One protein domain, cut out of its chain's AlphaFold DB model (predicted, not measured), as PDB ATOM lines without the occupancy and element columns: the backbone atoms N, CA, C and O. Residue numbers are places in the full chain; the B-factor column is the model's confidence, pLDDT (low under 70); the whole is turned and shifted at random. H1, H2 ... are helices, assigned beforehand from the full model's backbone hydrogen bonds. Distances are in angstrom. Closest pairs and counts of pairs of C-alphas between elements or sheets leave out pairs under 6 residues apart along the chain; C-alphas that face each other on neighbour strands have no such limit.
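What this domain is: This is residues 7 to 132 of the 136 residues of an uncharacterized protein of uncultured Clostridium sp (UniProt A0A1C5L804). The longest helix, H4, runs through the middle of a rounded helical body, with H1 packed on it and H2 beyond H1. H3 folds back along H2 to the later part of H4, while H5 crosses H4 on another side and makes a hairpin with H6; short H7 ends the printed part beside H1. The printed part has 126 residues with seven named helices, H1 to H7 in order along the chain, and no named strand: all helix. It is compact, with a radius of gyration of the C-alphas of 13.7 A and spans of 40 by 33 by 27 A.

Where its parts are: H4, residues 67 to 86, is 28.5 A long from C-alpha 67 at (55.587, -33.227, 12.647). H1, residues 7 to 21, begins at C-alpha 7 (47.267, -16.925, 21.950) and measures 21.3 A; H2, residues 26 to 42, measures 23.5 A. H3 is residues 46 to 51, H5 94 to 106, H6 114 to 126, and H7 129 to 132.

How they stand to each other: H4 touches H1, closest at C-alphas 72 and 14, 6.0 A, opposite ways at a shallow tilt of 34 degrees, only just short of steep. H4 touches H5 at a steep tilt of 48 degrees, C-alphas 78 and 101 being closest at 5.8 A. The hairpin H1 and H2 has a shallow tilt of 14 degrees, its closest C-alphas 15 and 29 at 5.8 A. H2 and H4 are apart. In H1 to H6 every O i to N i+4 pair is within hydrogen-bond range; H7 is too short for one.

The domain as a whole: C-alphas 24 and 91 are farthest apart, 40.4 A. The printed part has no cut. The link H3 to H4 is long, 15 residues. No printed residue is under 70 in pLDDT.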
ATOM      1  N   TYR A   7      48.145 -16.880  23.122       96.50
ATOM      2  CA  TYR A   7      47.267 -16.925  21.950       96.50
ATOM      3  C   TYR A   7      47.936 -16.320  20.709       96.50
ATOM      4  O   TYR A   7      47.895 -16.905  19.627       96.50
ATOM      5  N   THR A   8      48.625 -15.191  20.870       96.12
ATOM      6  CA  THR A   8      49.412 -14.578  19.792       96.12
ATOM      7  C   THR A   8      50.548 -15.490  19.331       96.12
ATOM      8  O   THR A   8      50.774 -15.608  18.125       96.12
ATOM      9  N   GLU A   9      51.236 -16.164  20.258       96.06
ATOM     10  CA  GLU A   9      52.272 -17.154  19.924       96.06
ATOM     11  C   GLU A   9      51.680 -18.314  19.110       96.06
ATOM     12  O   GLU A   9      52.207 -18.669  18.055       96.06
ATOM     13  N   ALA A  10      50.532 -18.853  19.534       97.31
ATOM     14  CA  ALA A  10      49.862 -19.950  18.840       97.31
ATOM     15  C   ALA A  10      49.424 -19.572  17.412       97.31
ATOM     16  O   ALA A  10      49.686 -20.320  16.465       97.31
ATOM     17  N   LEU A  11      48.817 -18.394  17.224       97.25
ATOM     18  CA  LEU A  11      48.459 -17.879  15.894       97.25
ATOM     19  C   LEU A  11      49.697 -17.632  15.020       97.25
ATOM     20  O   LEU A  11      49.689 -17.929  13.822       97.25
ATOM     21  N   THR A  12      50.774 -17.123  15.615       97.00
ATOM     22  CA  THR A  12      52.046 -16.901  14.917       97.00
ATOM     23  C   THR A  12      52.657 -18.223  14.462       97.00
ATOM     24  O   THR A  12      53.099 -18.324  13.317       97.00
ATOM     25  N   CYS A  13      52.608 -19.260  15.298       97.50
ATOM     26  CA  CYS A  13      53.063 -20.602  14.947       97.50
ATOM     27  C   CYS A  13      52.223 -21.223  13.824       97.50
ATOM     28  O   CYS A  13      52.799 -21.738  12.866       97.50
ATOM     29  N   LEU A  14      50.887 -21.107  13.870       97.56
ATOM     30  CA  LEU A  14      50.018 -21.521  12.756       97.56
ATOM     31  C   LEU A  14      50.444 -20.843  11.451       97.56
ATOM     32  O   LEU A  14      50.603 -21.503  10.424       97.56
ATOM     33  N   ARG A  15      50.673 -19.527  11.495       97.56
ATOM     34  CA  ARG A  15      51.066 -18.752  10.314       97.56
ATOM     35  C   ARG A  15      52.421 -19.203   9.789       97.56
ATOM     36  O   ARG A  15      52.576 -19.350   8.581       97.56
ATOM     37  N   SER A  16      53.387 -19.418  10.676       97.38
ATOM     38  CA  SER A  16      54.731 -19.867  10.316       97.38
ATOM     39  C   SER A  16      54.738 -21.247   9.678       97.38
ATOM     40  O   SER A  16      55.374 -21.406   8.640       97.38
ATOM     41  N   ILE A  17      54.009 -22.209  10.250       97.81
ATOM     42  CA  ILE A  17      53.878 -23.550   9.669       97.81
ATOM     43  C   ILE A  17      53.238 -23.457   8.283       97.81
ATOM     44  O   ILE A  17      53.794 -23.964   7.312       97.81
ATOM     45  N   LEU A  18      52.111 -22.747   8.170       97.12
ATOM     46  CA  LEU A  18      51.393 -22.627   6.905       97.12
ATOM     47  C   LEU A  18      52.243 -21.952   5.822       97.12
ATOM     48  O   LEU A  18      52.260 -22.401   4.683       97.12
ATOM     49  N   LEU A  19      52.978 -20.896   6.177       97.19
ATOM     50  CA  LEU A  19      53.883 -20.206   5.262       97.19
ATOM     51  C   LEU A  19      55.057 -21.095   4.824       97.19
ATOM     52  O   LEU A  19      55.489 -20.998   3.677       97.19
ATOM     53  N   ALA A  20      55.590 -21.923   5.725       96.50
ATOM     54  CA  ALA A  20      56.721 -22.800   5.437       96.50
ATOM     55  C   ALA A  20      56.333 -23.987   4.545       96.50
ATOM     56  O   ALA A  20      57.116 -24.374   3.673       96.50
ATOM     57  N   ASP A  21      55.146 -24.549   4.762       97.25
ATOM     58  CA  ASP A  21      54.721 -25.791   4.117       97.25
ATOM     59  C   ASP A  21      53.854 -25.541   2.877       97.25
ATOM     60  O   ASP A  21      53.961 -26.288   1.906       97.25
ATOM     61  N   HIS A  22      53.061 -24.464   2.883       97.06
ATOM     62  CA  HIS A  22      52.168 -24.071   1.790       97.06
ATOM     63  C   HIS A  22      52.179 -22.554   1.529       97.06
ATOM     64  O   HIS A  22      51.164 -21.866   1.721       97.06
ATOM     65  N   PRO A  23      53.304 -21.987   1.055       96.81
ATOM     66  CA  PRO A  23      53.391 -20.564   0.732       96.81
ATOM     67  C   PRO A  23      52.386 -20.127  -0.347       96.81
ATOM     68  O   PRO A  23      52.103 -18.940  -0.479       96.81
ATOM     69  N   GLU A  24      51.808 -21.041  -1.123       97.25
ATOM     70  CA  GLU A  24      50.749 -20.757  -2.090       97.25
ATOM     71  C   GLU A  24      49.410 -20.343  -1.446       97.25
ATOM     72  O   GLU A  24      48.599 -19.676  -2.094       97.25
ATOM     73  N   PHE A  25      49.169 -20.657  -0.167       95.94
ATOM     74  CA  PHE A  25      47.904 -20.375   0.531       95.94
ATOM     75  C   PHE A  25      47.843 -18.979   1.159       95.94
ATOM     76  O   PHE A  25      47.448 -18.794   2.311       95.94
ATOM     77  N   GLN A  26      48.160 -17.965   0.351       96.00
ATOM     78  CA  GLN A  26      48.229 -16.558   0.764       96.00
ATOM     79  C   GLN A  26      46.944 -16.036   1.427       96.00
ATOM     80  O   GLN A  26      47.022 -15.225   2.345       96.00
ATOM     81  N   ASN A  27      45.764 -16.524   1.029       94.19
ATOM     82  CA  ASN A  27      44.498 -16.116   1.650       94.19
ATOM     83  C   ASN A  27      44.409 -16.544   3.125       94.19
ATOM     84  O   ASN A  27      44.087 -15.721   3.977       94.19
ATOM     85  N   TRP A  28      44.732 -17.802   3.433       95.88
ATOM     86  CA  TRP A  28      44.713 -18.320   4.806       95.88
ATOM     87  C   TRP A  28      45.843 -17.728   5.650       95.88
ATOM     88  O   TRP A  28      45.640 -17.424   6.823       95.88
ATOM     89  N   ILE A  29      47.014 -17.496   5.049       97.56
ATOM     90  CA  ILE A  29      48.116 -16.776   5.703       97.56
ATOM     91  C   ILE A  29      47.663 -15.358   6.080       97.56
ATOM     92  O   ILE A  29      47.811 -14.959   7.234       97.56
ATOM     93  N   GLY A  30      47.035 -14.633   5.150       97.50
ATOM     94  CA  GLY A  30      46.476 -13.304   5.401       97.50
ATOM     95  C   GLY A  30      45.352 -13.306   6.442       97.50
ATOM     96  O   GLY A  30      45.207 -12.349   7.201       97.50
ATOM     97  N   TRP A  31      44.574 -14.389   6.540       97.12
ATOM     98  CA  TRP A  31      43.590 -14.553   7.611       97.12
ATOM     99  C   TRP A  31      44.239 -14.674   8.990       97.12
ATOM    100  O   TRP A  31      43.781 -14.003   9.909       97.12
ATOM    101  N   LEU A  32      45.327 -15.442   9.128       97.50
ATOM    102  CA  LEU A  32      46.073 -15.519  10.393       97.50
ATOM    103  C   LEU A  32      46.739 -14.187  10.743       97.50
ATOM    104  O   LEU A  32      46.746 -13.792  11.904       97.50
ATOM    105  N   GLU A  33      47.272 -13.465   9.756       97.94
ATOM    106  CA  GLU A  33      47.821 -12.118   9.970       97.94
ATOM    107  C   GLU A  33      46.764 -11.158  10.507       97.94
ATOM    108  O   GLU A  33      47.024 -10.408  11.453       97.94
ATOM    109  N   ARG A  34      45.557 -11.223   9.943       97.38
ATOM    110  CA  ARG A  34      44.422 -10.460  10.441       97.38
ATOM    111  C   ARG A  34      44.021 -10.887  11.849       97.38
ATOM    112  O   ARG A  34      43.844 -10.009  12.682       97.38
ATOM    113  N   ASP A  35      43.930 -12.184  12.137       97.06
ATOM    114  CA  ASP A  35      43.603 -12.677  13.482       97.06
ATOM    115  C   ASP A  35      44.590 -12.148  14.532       97.06
ATOM    116  O   ASP A  35      44.188 -11.667  15.590       97.06
ATOM    117  N   ILE A  36      45.889 -12.173  14.215       97.38
ATOM    118  CA  ILE A  36      46.951 -11.627  15.068       97.38
ATOM    119  C   ILE A  36      46.764 -10.119  15.269       97.38
ATOM    120  O   ILE A  36      46.947  -9.614  16.380       97.38
ATOM    121  N   GLN A  37      46.429  -9.378  14.213       97.62
ATOM    122  CA  GLN A  37      46.212  -7.936  14.295       97.62
ATOM    123  C   GLN A  37      44.975  -7.590  15.134       97.62
ATOM    124  O   GLN A  37      45.068  -6.764  16.046       97.62
ATOM    125  N   ASP A  38      43.842  -8.218  14.831       97.12
ATOM    126  CA  ASP A  38      42.547  -8.006  15.478       97.12
ATOM    127  C   ASP A  38      42.656  -8.332  16.982       97.12
ATOM    128  O   ASP A  38      42.222  -7.549  17.838       97.12
ATOM    129  N   TRP A  39      43.374  -9.405  17.334       96.56
ATOM    130  CA  TRP A  39      43.690  -9.733  18.721       96.56
ATOM    131  C   TRP A  39      44.584  -8.685  19.397       96.56
ATOM    132  O   TRP A  39      44.240  -8.167  20.460       96.56
ATOM    133  N   ASN A  40      45.719  -8.330  18.796       95.75
ATOM    134  CA  ASN A  40      46.679  -7.420  19.429       95.75
ATOM    135  C   ASN A  40      46.150  -5.988  19.594       95.75
ATOM    136  O   ASN A  40      46.571  -5.282  20.512       95.75
ATOM    137  N   GLN A  41      45.264  -5.537  18.705       95.62
ATOM    138  CA  GLN A  41      44.734  -4.173  18.731       95.62
ATOM    139  C   GLN A  41      43.441  -4.059  19.534       95.62
ATOM    140  O   GLN A  41      43.239  -3.059  20.221       95.62
ATOM    141  N   GLN A  42      42.554  -5.048  19.416       94.94
ATOM    142  CA  GLN A  42      41.174  -4.937  19.892       94.94
ATOM    143  C   GLN A  42      40.737  -6.113  20.768       94.94
ATOM    144  O   GLN A  42      39.623  -6.085  21.286       94.94
ATOM    145  N   ARG A  43      41.602  -7.119  20.964       94.19
ATOM    146  CA  ARG A  43      41.261  -8.391  21.621       94.19
ATOM    147  C   ARG A  43      40.048  -9.057  20.960       94.19
ATOM    148  O   ARG A  43      39.148  -9.555  21.623       94.19
ATOM    149  N   GLU A  44      40.009  -9.033  19.631       95.06
ATOM    150  CA  GLU A  44      38.878  -9.492  18.819       95.06
ATOM    151  C   GLU A  44      39.171 -10.888  18.235       95.06
ATOM    152  O   GLU A  44      40.308 -11.181  17.863       95.06
ATOM    153  N   VAL A  45      38.164 -11.770  18.194       95.44
ATOM    154  CA  VAL A  45      38.312 -13.184  17.767       95.44
ATOM    155  C   VAL A  45      37.241 -13.638  16.764       95.44
ATOM    156  O   VAL A  45      37.233 -14.792  16.335       95.44
ATOM    157  N   ALA A  46      36.306 -12.771  16.369       94.38
ATOM    158  CA  ALA A  46      35.210 -13.138  15.479       94.38
ATOM    159  C   ALA A  46      35.690 -13.420  14.057       94.38
ATOM    160  O   ALA A  46      35.115 -14.291  13.401       94.38
ATOM    161  N   HIS A  47      36.729 -12.729  13.572       95.06
ATOM    162  CA  HIS A  47      37.343 -13.082  12.291       95.06
ATOM    163  C   HIS A  47      37.865 -14.527  12.313       95.06
ATOM    164  O   HIS A  47      37.459 -15.322  11.460       95.06
ATOM    165  N   HIS A  48      38.634 -14.887  13.346       94.06
ATOM    166  CA  HIS A  48      39.158 -16.239  13.544       94.06
ATOM    167  C   HIS A  48      38.038 -17.283  13.519       94.06
ATOM    168  O   HIS A  48      38.057 -18.216  12.720       94.06
ATOM    169  N   LEU A  49      36.983 -17.086  14.318       93.00
ATOM    170  CA  LEU A  49      35.848 -18.013  14.372       93.00
ATOM    171  C   LEU A  49      35.138 -18.180  13.025       93.00
ATOM    172  O   LEU A  49      34.711 -19.284  12.682       93.00
ATOM    173  N   ARG A  50      35.010 -17.100  12.249       91.69
ATOM    174  CA  ARG A  50      34.412 -17.151  10.909       91.69
ATOM    175  C   ARG A  50      35.291 -17.914   9.925       91.69
ATOM    176  O   ARG A  50      34.751 -18.631   9.091       91.69
ATOM    177  N   ALA A  51      36.612 -17.799  10.040       89.75
ATOM    178  CA  ALA A  51      37.556 -18.480   9.160       89.75
ATOM    179  C   ALA A  51      37.571 -20.014   9.345       89.75
ATOM    180  O   ALA A  51      38.035 -20.738   8.465       89.75
ATOM    181  N   TYR A  52      37.033 -20.535  10.454       86.75
ATOM    182  CA  TYR A  52      36.907 -21.978  10.717       86.75
ATOM    183  C   TYR A  52      35.595 -22.602  10.208       86.75
ATOM    184  O   TYR A  52      35.443 -23.823  10.265       86.75
ATOM    185  N   GLY A  53      34.641 -21.804   9.714       80.62
ATOM    186  CA  GLY A  53      33.323 -22.283   9.287       80.62
ATOM    187  C   GLY A  53      33.113 -22.281   7.770       80.62
ATOM    188  O   GLY A  53      33.392 -21.290   7.103       80.62
ATOM    189  N   GLY A  54      32.516 -23.354   7.237       76.69
ATOM    190  CA  GLY A  54      32.077 -23.448   5.837       76.69
ATOM    191  C   GLY A  54      33.134 -23.984   4.863       76.69
ATOM    192  O   GLY A  54      34.193 -24.441   5.274       76.69
ATOM    193  N   MET A  55      32.809 -23.957   3.567       71.69
ATOM    194  CA  MET A  55      33.706 -24.377   2.482       71.69
ATOM    195  C   MET A  55      34.801 -23.325   2.246       71.69
ATOM    196  O   MET A  55      34.495 -22.141   2.109       71.69
ATOM    197  N   GLY A  56      36.055 -23.766   2.153       79.81
ATOM    198  CA  GLY A  56      37.243 -22.912   2.086       79.81
ATOM    199  C   GLY A  56      37.743 -22.442   3.457       79.81
ATOM    200  O   GLY A  56      38.443 -21.437   3.532       79.81
ATOM    201  N   SER A  57      37.364 -23.125   4.540       87.25
ATOM    202  CA  SER A  57      37.761 -22.775   5.910       87.25
ATOM    203  C   SER A  57      39.181 -23.244   6.249       87.25
ATOM    204  O   SER A  57      39.821 -23.966   5.484       87.25
ATOM    205  N   PHE A  58      39.675 -22.905   7.443       85.56
ATOM    206  CA  PHE A  58      40.890 -23.514   8.006       85.56
ATOM    207  C   PHE A  58      40.832 -25.044   8.082       85.56
ATOM    208  O   PHE A  58      41.878 -25.693   8.149       85.56
ATOM    209  N   ASN A  59      39.638 -25.638   8.101       85.88
ATOM    210  CA  ASN A  59      39.465 -27.089   8.137       85.88
ATOM    211  C   ASN A  59      39.652 -27.763   6.777       85.88
ATOM    212  O   ASN A  59      39.841 -28.974   6.753       85.88
ATOM    213  N   ASP A  60      39.683 -26.989   5.692       89.50
ATOM    214  CA  ASP A  60      39.889 -27.497   4.333       89.50
ATOM    215  C   ASP A  60      41.358 -27.430   3.882       89.50
ATOM    216  O   ASP A  60      41.679 -27.821   2.759       89.50
ATOM    217  N   LEU A  61      42.257 -26.925   4.736       91.50
ATOM    218  CA  LEU A  61      43.692 -26.938   4.460       91.50
ATOM    219  C   LEU A  61      44.201 -28.387   4.352       91.50
ATOM    220  O   LEU A  61      43.769 -29.242   5.131       91.50
ATOM    221  N   PRO A  62      45.122 -28.674   3.415       93.00
ATOM    222  CA  PRO A  62      45.756 -29.982   3.323       93.00
ATOM    223  C   PRO A  62      46.665 -30.242   4.533       93.00
ATOM    224  O   PRO A  62      46.918 -29.356   5.351       93.00
ATOM    225  N   SER A  63      47.163 -31.473   4.622       95.00
ATOM    226  CA  SER A  63      48.148 -31.857   5.631       95.00
ATOM    227  C   SER A  63      49.467 -31.110   5.470       95.00
ATOM    228  O   SER A  63      49.922 -30.883   4.349       95.00
ATOM    229  N   MET A  64      50.104 -30.811   6.599       96.19
ATOM    230  CA  MET A  64      51.427 -30.180   6.656       96.19
ATOM    231  C   MET A  64      52.540 -31.242   6.585       96.19
ATOM    232  O   MET A  64      52.283 -32.450   6.560       96.19
ATOM    233  N   ARG A  65      53.811 -30.828   6.539       94.88
ATOM    234  CA  ARG A  65      54.943 -31.761   6.406       94.88
ATOM    235  C   ARG A  65      55.346 -32.365   7.759       94.88
ATOM    236  O   ARG A  65      55.571 -31.652   8.732       94.88
ATOM    237  N   GLY A  66      55.553 -33.680   7.819       92.94
ATOM    238  CA  GLY A  66      56.129 -34.340   9.003       92.94
ATOM    239  C   GLY A  66      55.401 -33.983  10.308       92.94
ATOM    240  O   GLY A  66      54.175 -34.040  10.370       92.94
ATOM    241  N   ASN A  67      56.152 -33.587  11.341       93.19
ATOM    242  CA  ASN A  67      55.587 -33.227  12.647       93.19
ATOM    243  C   ASN A  67      54.734 -31.950  12.616       93.19
ATOM    244  O   ASN A  67      53.879 -31.773  13.488       93.19
ATOM    245  N   HIS A  68      54.892 -31.095  11.598       95.88
ATOM    246  CA  HIS A  68      54.065 -29.901  11.454       95.88
ATOM    247  C   HIS A  68      52.584 -30.244  11.326       95.88
ATOM    248  O   HIS A  68      51.768 -29.468  11.803       95.88
ATOM    249  N   ASP A  69      52.217 -31.391  10.744       95.38
ATOM    250  CA  ASP A  69      50.804 -31.770  10.573       95.38
ATOM    251  C   ASP A  69      50.103 -31.898  11.922       95.38
ATOM    252  O   ASP A  69      49.047 -31.308  12.170       95.38
ATOM    253  N   TYR A  70      50.770 -32.584  12.849       95.25
ATOM    254  CA  TYR A  70      50.264 -32.758  14.196       95.25
ATOM    255  C   TYR A  70      50.258 -31.448  14.985       95.25
ATOM    256  O   TYR A  70      49.246 -31.107  15.602       95.25
ATOM    257  N   ILE A  71      51.368 -30.702  14.958       96.25
ATOM    258  CA  ILE A  71      51.495 -29.431  15.686       96.25
ATOM    259  C   ILE A  71      50.456 -28.429  15.171       96.25
ATOM    260  O   ILE A  71      49.767 -27.792  15.962       96.25
ATOM    261  N   PHE A  72      50.274 -28.330  13.855       96.25
ATOM    262  CA  PHE A  72      49.279 -27.459  13.236       96.25
ATOM    263  C   PHE A  72      47.859 -27.846  13.650       96.25
ATOM    264  O   PHE A  72      47.078 -26.980  14.044       96.25
ATOM    265  N   GLY A  73      47.529 -29.142  13.636       94.94
ATOM    266  CA  GLY A  73      46.249 -29.646  14.133       94.94
ATOM    267  C   GLY A  73      46.009 -29.312  15.609       94.94
ATOM    268  O   GLY A  73      44.928 -28.841  15.963       94.94
ATOM    269  N   PHE A  74      47.020 -29.490  16.461       95.88
ATOM    270  CA  PHE A  74      46.964 -29.130  17.879       95.88
ATOM    271  C   PHE A  74      46.707 -27.630  18.070       95.88
ATOM    272  O   PHE A  74      45.764 -27.239  18.757       95.88
ATOM    273  N   LEU A  75      47.497 -26.779  17.410       96.62
ATOM    274  CA  LEU A  75      47.364 -25.325  17.496       96.62
ATOM    275  C   LEU A  75      46.003 -24.838  16.992       96.62
ATOM    276  O   LEU A  75      45.392 -23.977  17.623       96.62
ATOM    277  N   LYS A  76      45.489 -25.420  15.899       95.62
ATOM    278  CA  LYS A  76      44.141 -25.124  15.397       95.62
ATOM    279  C   LYS A  76      43.077 -25.386  16.461       95.62
ATOM    280  O   LYS A  76      42.213 -24.538  16.676       95.62
ATOM    281  N   SER A  77      43.144 -26.540  17.128       94.44
ATOM    282  CA  SER A  77      42.200 -26.911  18.186       94.44
ATOM    283  C   SER A  77      42.237 -25.922  19.351       94.44
ATOM    284  O   SER A  77      41.185 -25.454  19.784       94.44
ATOM    285  N   VAL A  78      43.434 -25.561  19.827       96.31
ATOM    286  CA  VAL A  78      43.593 -24.626  20.954       96.31
ATOM    287  C   VAL A  78      43.091 -23.228  20.587       96.31
ATOM    288  O   VAL A  78      42.300 -22.653  21.334       96.31
ATOM    289  N   CYS A  79      43.494 -22.688  19.433       96.25
ATOM    290  CA  CYS A  79      43.073 -21.353  19.001       96.25
ATOM    291  C   CYS A  79      41.554 -21.270  18.799       96.25
ATOM    292  O   CYS A  79      40.919 -20.305  19.234       96.25
ATOM    293  N   TYR A  80      40.953 -22.310  18.213       94.94
ATOM    294  CA  TYR A  80      39.505 -22.385  18.064       94.94
ATOM    295  C   TYR A  80      38.791 -22.440  19.421       94.94
ATOM    296  O   TYR A  80      37.829 -21.699  19.632       94.94
ATOM    297  N   ALA A  81      39.261 -23.284  20.349       95.38
ATOM    298  CA  ALA A  81      38.692 -23.392  21.692       95.38
ATOM    299  C   ALA A  81      38.741 -22.044  22.428       95.38
ATOM    300  O   ALA A  81      37.718 -21.588  22.947       95.38
ATOM    301  N   PHE A  82      39.890 -21.364  22.377       96.75
ATOM    302  CA  PHE A  82      40.062 -20.035  22.951       96.75
ATOM    303  C   PHE A  82      39.072 -19.031  22.356       96.75
ATOM    304  O   PHE A  82      38.280 -18.435  23.090       96.75
ATOM    305  N   GLY A  83      39.049 -18.886  21.025       95.00
ATOM    306  CA  GLY A  83      38.143 -17.958  20.348       95.00
ATOM    307  C   GLY A  83      36.675 -18.240  20.680       95.00
ATOM    308  O   GLY A  83      35.885 -17.317  20.883       95.00
ATOM    309  N   HIS A  84      36.306 -19.516  20.811       94.19
ATOM    310  CA  HIS A  84      34.941 -19.926  21.125       94.19
ATOM    311  C   HIS A  84      34.511 -19.557  22.554       94.19
ATOM    312  O   HIS A  84      33.315 -19.360  22.797       94.19
ATOM    313  N   LEU A  85      35.459 -19.476  23.492       95.50
ATOM    314  CA  LEU A  85      35.214 -19.234  24.914       95.50
ATOM    315  C   LEU A  85      35.466 -17.783  25.351       95.50
ATOM    316  O   LEU A  85      34.835 -17.345  26.314       95.50
ATOM    317  N   TYR A  86      36.317 -17.029  24.646       92.75
ATOM    318  CA  TYR A  86      36.786 -15.696  25.058       92.75
ATOM    319  C   TYR A  86      35.655 -14.686  25.319       92.75
ATOM    320  O   TYR A  86      35.723 -13.902  26.259       92.75
ATOM    321  N   GLY A  87      34.558 -14.760  24.558       84.38
ATOM    322  CA  GLY A  87      33.366 -13.921  24.762       84.38
ATOM    323  C   GLY A  87      32.278 -14.524  25.660       84.38
ATOM    324  O   GLY A  87      31.220 -13.922  25.812       84.38
ATOM    325  N   LYS A  88      32.485 -15.731  26.201       91.12
ATOM    326  CA  LYS A  88      31.471 -16.489  26.964       91.12
ATOM    327  C   LYS A  88      31.822 -16.668  28.437       91.12
ATOM    328  O   LYS A  88      30.945 -16.997  29.232       91.12
ATOM    329  N   ARG A  89      33.095 -16.513  28.797       87.44
ATOM    330  CA  ARG A  89      33.594 -16.668  30.166       87.44
ATOM    331  C   ARG A  89      33.837 -15.283  30.759       87.44
ATOM    332  O   ARG A  89      34.854 -14.655  30.492       87.44
ATOM    333  N   GLU A  90      32.891 -14.788  31.549       84.44
ATOM    334  CA  GLU A  90      33.046 -13.495  32.221       84.44
ATOM    335  C   GLU A  90      34.099 -13.574  33.341       84.44
ATOM    336  O   GLU A  90      34.118 -14.521  34.127       84.44
ATOM    337  N   GLY A  91      34.972 -12.565  33.426       88.19
ATOM    338  CA  GLY A  91      35.917 -12.395  34.537       88.19
ATOM    339  C   GLY A  91      37.195 -13.243  34.489       88.19
ATOM    340  O   GLY A  91      38.021 -13.106  35.390       88.19
ATOM    341  N   ILE A  92      37.395 -14.079  33.465       93.12
ATOM    342  CA  ILE A  92      38.659 -14.800  33.243       93.12
ATOM    343  C   ILE A  92      39.634 -13.931  32.434       93.12
ATOM    344  O   ILE A  92      39.221 -13.221  31.515       93.12
ATOM    345  N   SER A  93      40.929 -13.969  32.760       93.94
ATOM    346  CA  SER A  93      41.936 -13.317  31.917       93.94
ATOM    347  C   SER A  93      42.175 -14.125  30.632       93.94
ATOM    348  O   SER A  93      41.984 -15.345  30.637       93.94
ATOM    349  N   PRO A  94      42.616 -13.485  29.533       93.81
ATOM    350  CA  PRO A  94      43.029 -14.201  28.327       93.81
ATOM    351  C   PRO A  94      44.042 -15.315  28.608       93.81
ATOM    352  O   PRO A  94      43.927 -16.411  28.075       93.81
ATOM    353  N   GLU A  95      45.015 -15.046  29.475       93.38
ATOM    354  CA  GLU A  95      46.085 -15.981  29.805       93.38
ATOM    355  C   GLU A  95      45.531 -17.216  30.521       93.38
ATOM    356  O   GLU A  95      45.776 -18.335  30.080       93.38
ATOM    357  N   ALA A  96      44.700 -17.020  31.551       94.69
ATOM    358  CA  ALA A  96      44.078 -18.122  32.281       94.69
ATOM    359  C   ALA A  96      43.137 -18.942  31.384       94.69
ATOM    360  O   ALA A  96      43.097 -20.167  31.476       94.69
ATOM    361  N   LEU A  97      42.406 -18.285  30.478       96.31
ATOM    362  CA  LEU A  97      41.560 -18.992  29.520       96.31
ATOM    363  C   LEU A  97      42.386 -19.832  28.540       96.31
ATOM    364  O   LEU A  97      41.990 -20.944  28.198       96.31
ATOM    365  N   MET A  98      43.520 -19.311  28.078       96.00
ATOM    366  CA  MET A  98      44.400 -20.040  27.171       96.00
ATOM    367  C   MET A  98      45.060 -21.238  27.869       96.00
ATOM    368  O   MET A  98      45.159 -22.304  27.267       96.00
ATOM    369  N   GLU A  99      45.443 -21.104  29.141       94.75
ATOM    370  CA  GLU A  99      45.917 -22.223  29.967       94.75
ATOM    371  C   GLU A  99      44.846 -23.314  30.127       94.75
ATOM    372  O   GLU A  99      45.154 -24.494  29.947       94.75
ATOM    373  N   GLU A 100      43.583 -22.942  30.386       95.06
ATOM    374  CA  GLU A 100      42.460 -23.895  30.404       95.06
ATOM    375  C   GLU A 100      42.304 -24.603  29.046       95.06
ATOM    376  O   GLU A 100      42.213 -25.829  28.995       95.06
ATOM    377  N   CYS A 101      42.341 -23.858  27.934       95.88
ATOM    378  CA  CYS A 101      42.228 -24.436  26.590       95.88
ATOM    379  C   CYS A 101      43.374 -25.412  26.285       95.88
ATOM    380  O   CYS A 101      43.143 -26.475  25.710       95.88
ATOM    381  N   LEU A 102      44.606 -25.069  26.671       94.56
ATOM    382  CA  LEU A 102      45.765 -25.946  26.511       94.56
ATOM    383  C   LEU A 102      45.611 -27.230  27.321       94.56
ATOM    384  O   LEU A 102      45.878 -28.310  26.795       94.56
ATOM    385  N   HIS A 103      45.150 -27.121  28.568       93.19
ATOM    386  CA  HIS A 103      44.915 -28.280  29.418       93.19
ATOM    387  C   HIS A 103      43.885 -29.232  28.799       93.19
ATOM    388  O   HIS A 103      44.140 -30.434  28.696       93.19
ATOM    389  N   ASP A 104      42.760 -28.695  28.323       91.88
ATOM    390  CA  ASP A 104      41.690 -29.486  27.716       91.88
ATOM    391  C   ASP A 104      42.145 -30.180  26.423       91.88
ATOM    392  O   ASP A 104      41.886 -31.372  26.229       91.88
ATOM    393  N   VAL A 105      42.858 -29.465  25.544       90.06
ATOM    394  CA  VAL A 105      43.358 -30.030  24.280       90.06
ATOM    395  C   VAL A 105      44.477 -31.048  24.523       90.06
ATOM    396  O   VAL A 105      44.508 -32.078  23.849       90.06
ATOM    397  N   GLU A 106      45.351 -30.838  25.515       88.50
ATOM    398  CA  GLU A 106      46.385 -31.813  25.896       88.50
ATOM    399  C   GLU A 106      45.775 -33.166  26.292       88.50
ATOM    400  O   GLU A 106      46.333 -34.212  25.943       88.50
ATOM    401  N   GLN A 107      44.636 -33.151  27.001       85.62
ATOM    402  CA  GLN A 107      43.932 -34.361  27.445       85.62
ATOM    403  C   GLN A 107      42.932 -34.915  26.415       85.62
ATOM    404  O   GLN A 107      42.309 -35.954  26.662       85.62
ATOM    405  N   ALA A 108      42.741 -34.254  25.272       86.31
ATOM    406  CA  ALA A 108      41.731 -34.655  24.307       86.31
ATOM    407  C   ALA A 108      42.069 -36.004  23.652       86.31
ATOM    408  O   ALA A 108      43.169 -36.228  23.152       86.31
ATOM    409  N   ALA A 109      41.084 -36.909  23.585       82.19
ATOM    410  CA  ALA A 109      41.280 -38.276  23.090       82.19
ATOM    411  C   ALA A 109      41.762 -38.359  21.625       82.19
ATOM    412  O   ALA A 109      42.347 -39.362  21.226       82.19
ATOM    413  N   TYR A 110      41.519 -37.314  20.829       80.31
ATOM    414  CA  TYR A 110      41.954 -37.213  19.433       80.31
ATOM    415  C   TYR A 110      43.381 -36.654  19.267       80.31
ATOM    416  O   TYR A 110      43.880 -36.598  18.147       80.31
ATOM    417  N   HIS A 111      44.060 -36.312  20.366       83.19
ATOM    418  CA  HIS A 111      45.480 -35.964  20.411       83.19
ATOM    419  C   HIS A 111      46.256 -37.038  21.201       83.19
ATOM    420  O   HIS A 111      46.621 -36.820  22.357       83.19
ATOM    421  N   PRO A 112      46.515 -38.225  20.615       83.81
ATOM    422  CA  PRO A 112      47.006 -39.392  21.357       83.81
ATOM    423  C   PRO A 112      48.460 -39.262  21.844       83.81
ATOM    424  O   PRO A 112      48.908 -40.056  22.675       83.81
ATOM    425  N   HIS A 113      49.224 -38.283  21.350       89.12
ATOM    426  CA  HIS A 113      50.647 -38.129  21.653       89.12
ATOM    427  C   HIS A 113      50.885 -37.247  22.881       89.12
ATOM    428  O   HIS A 113      51.393 -36.136  22.770       89.12
ATOM    429  N   LYS A 114      50.573 -37.764  24.075       89.44
ATOM    430  CA  LYS A 114      50.640 -36.995  25.334       89.44
ATOM    431  C   LYS A 114      51.967 -36.257  25.563       89.44
ATOM    432  O   LYS A 114      51.952 -35.087  25.923       89.44
ATOM    433  N   ALA A 115      53.105 -36.916  25.334       91.38
ATOM    434  CA  ALA A 115      54.419 -36.290  25.514       91.38
ATOM    435  C   ALA A 115      54.650 -35.119  24.540       91.38
ATOM    436  O   ALA A 115      55.186 -34.089  24.936       91.38
ATOM    437  N   LEU A 116      54.200 -35.257  23.288       92.94
ATOM    438  CA  LEU A 116      54.295 -34.195  22.288       92.94
ATOM    439  C   LEU A 116      53.325 -33.049  22.604       92.94
ATOM    440  O   LEU A 116      53.728 -31.895  22.543       92.94
ATOM    441  N   ASN A 117      52.090 -33.345  23.026       94.50
ATOM    442  CA  ASN A 117      51.130 -32.325  23.475       94.50
ATOM    443  C   ASN A 117      51.722 -31.468  24.603       94.50
ATOM    444  O   ASN A 117      51.643 -30.244  24.560       94.50
ATOM    445  N   GLN A 118      52.351 -32.120  25.586       93.75
ATOM    446  CA  GLN A 118      53.004 -31.453  26.712       93.75
ATOM    447  C   GLN A 118      54.179 -30.587  26.265       93.75
ATOM    448  O   GLN A 118      54.312 -29.464  26.742       93.75
ATOM    449  N   ALA A 119      55.005 -31.076  25.337       95.19
ATOM    450  CA  ALA A 119      56.109 -30.296  24.789       95.19
ATOM    451  C   ALA A 119      55.602 -29.051  24.040       95.19
ATOM    452  O   ALA A 119      56.076 -27.947  24.302       95.19
ATOM    453  N   ILE A 120      54.584 -29.198  23.182       95.62
ATOM    454  CA  ILE A 120      53.963 -28.071  22.466       95.62
ATOM    455  C   ILE A 120      53.401 -27.048  23.464       95.62
ATOM    456  O   ILE A 120      53.680 -25.857  23.343       95.62
ATOM    457  N   ALA A 121      52.643 -27.499  24.469       94.94
ATOM    458  CA  ALA A 121      52.059 -26.620  25.481       94.94
ATOM    459  C   ALA A 121      53.129 -25.878  26.299       94.94
ATOM    460  O   ALA A 121      52.999 -24.677  26.529       94.94
ATOM    461  N   GLN A 122      54.211 -26.560  26.692       94.62
ATOM    462  CA  GLN A 122      55.329 -25.940  27.409       94.62
ATOM    463  C   GLN A 122      55.996 -24.840  26.584       94.62
ATOM    464  O   GLN A 122      56.199 -23.742  27.099       94.62
ATOM    465  N   HIS A 123      56.283 -25.108  25.310       95.38
ATOM    466  CA  HIS A 123      56.895 -24.121  24.424       95.38
ATOM    467  C   HIS A 123      55.965 -22.930  24.129       95.38
ATOM    468  O   HIS A 123      56.407 -21.782  24.076       95.38
ATOM    469  N   LEU A 124      54.651 -23.158  24.027       94.06
ATOM    470  CA  LEU A 124      53.666 -22.073  23.930       94.06
ATOM    471  C   LEU A 124      53.670 -21.175  25.169       94.06
ATOM    472  O   LEU A 124      53.659 -19.953  25.041       94.06
ATOM    473  N   MET A 125      53.699 -21.766  26.366       92.56
ATOM    474  CA  MET A 125      53.750 -21.013  27.624       92.56
ATOM    475  C   MET A 125      55.066 -20.241  27.790       92.56
ATOM    476  O   MET A 125      55.085 -19.178  28.410       92.56
ATOM    477  N   GLN A 126      56.165 -20.761  27.240       93.00
ATOM    478  CA  GLN A 126      57.476 -20.107  27.250       93.00
ATOM    479  C   GLN A 126      57.610 -19.025  26.170       93.00
ATOM    480  O   GLN A 126      58.460 -18.142  26.303       93.00
ATOM    481  N   GLY A 127      56.747 -19.047  25.147       92.88
ATOM    482  CA  GLY A 127      56.790 -18.115  24.023       92.88
ATOM    483  C   GLY A 127      57.946 -18.391  23.061       92.88
ATOM    484  O   GLY A 127      58.485 -17.452  22.482       92.88
ATOM    485  N   ASP A 128      58.371 -19.652  22.954       94.81
ATOM    486  CA  ASP A 128      59.492 -20.087  22.115       94.81
ATOM    487  C   ASP A 128      59.116 -21.233  21.158       94.81
ATOM    488  O   ASP A 128      59.994 -21.836  20.533       94.81
ATOM    489  N   LEU A 129      57.819 -21.541  21.005       94.81
ATOM    490  CA  LEU A 129      57.368 -22.613  20.116       94.81
ATOM    491  C   LEU A 129      57.810 -22.359  18.678       94.81
ATOM    492  O   LEU A 129      58.311 -23.285  18.040       94.81
ATOM    493  N   GLN A 130      57.688 -21.123  18.183       93.19
ATOM    494  CA  GLN A 130      58.076 -20.793  16.812       93.19
ATOM    495  C   GLN A 130      59.540 -21.161  16.516       93.19
ATOM    496  O   GLN A 130      59.850 -21.661  15.434       93.19
ATOM    497  N   GLU A 131      60.440 -20.949  17.479       92.62
ATOM    498  CA  GLU A 131      61.879 -21.214  17.347       92.62
ATOM    499  C   GLU A 131      62.223 -22.711  17.415       92.62
ATOM    500  O   GLU A 131      63.331 -23.117  17.048       92.62
ATOM    501  N   ASN A 132      61.281 -23.539  17.875       94.12
ATOM    502  CA  ASN A 132      61.483 -24.960  18.137       94.12
ATOM    503  C   ASN A 132      60.589 -25.884  17.290       94.12
ATOM    504  O   ASN A 132      60.669 -27.097  17.463       94.12
TER     505      ASN A 132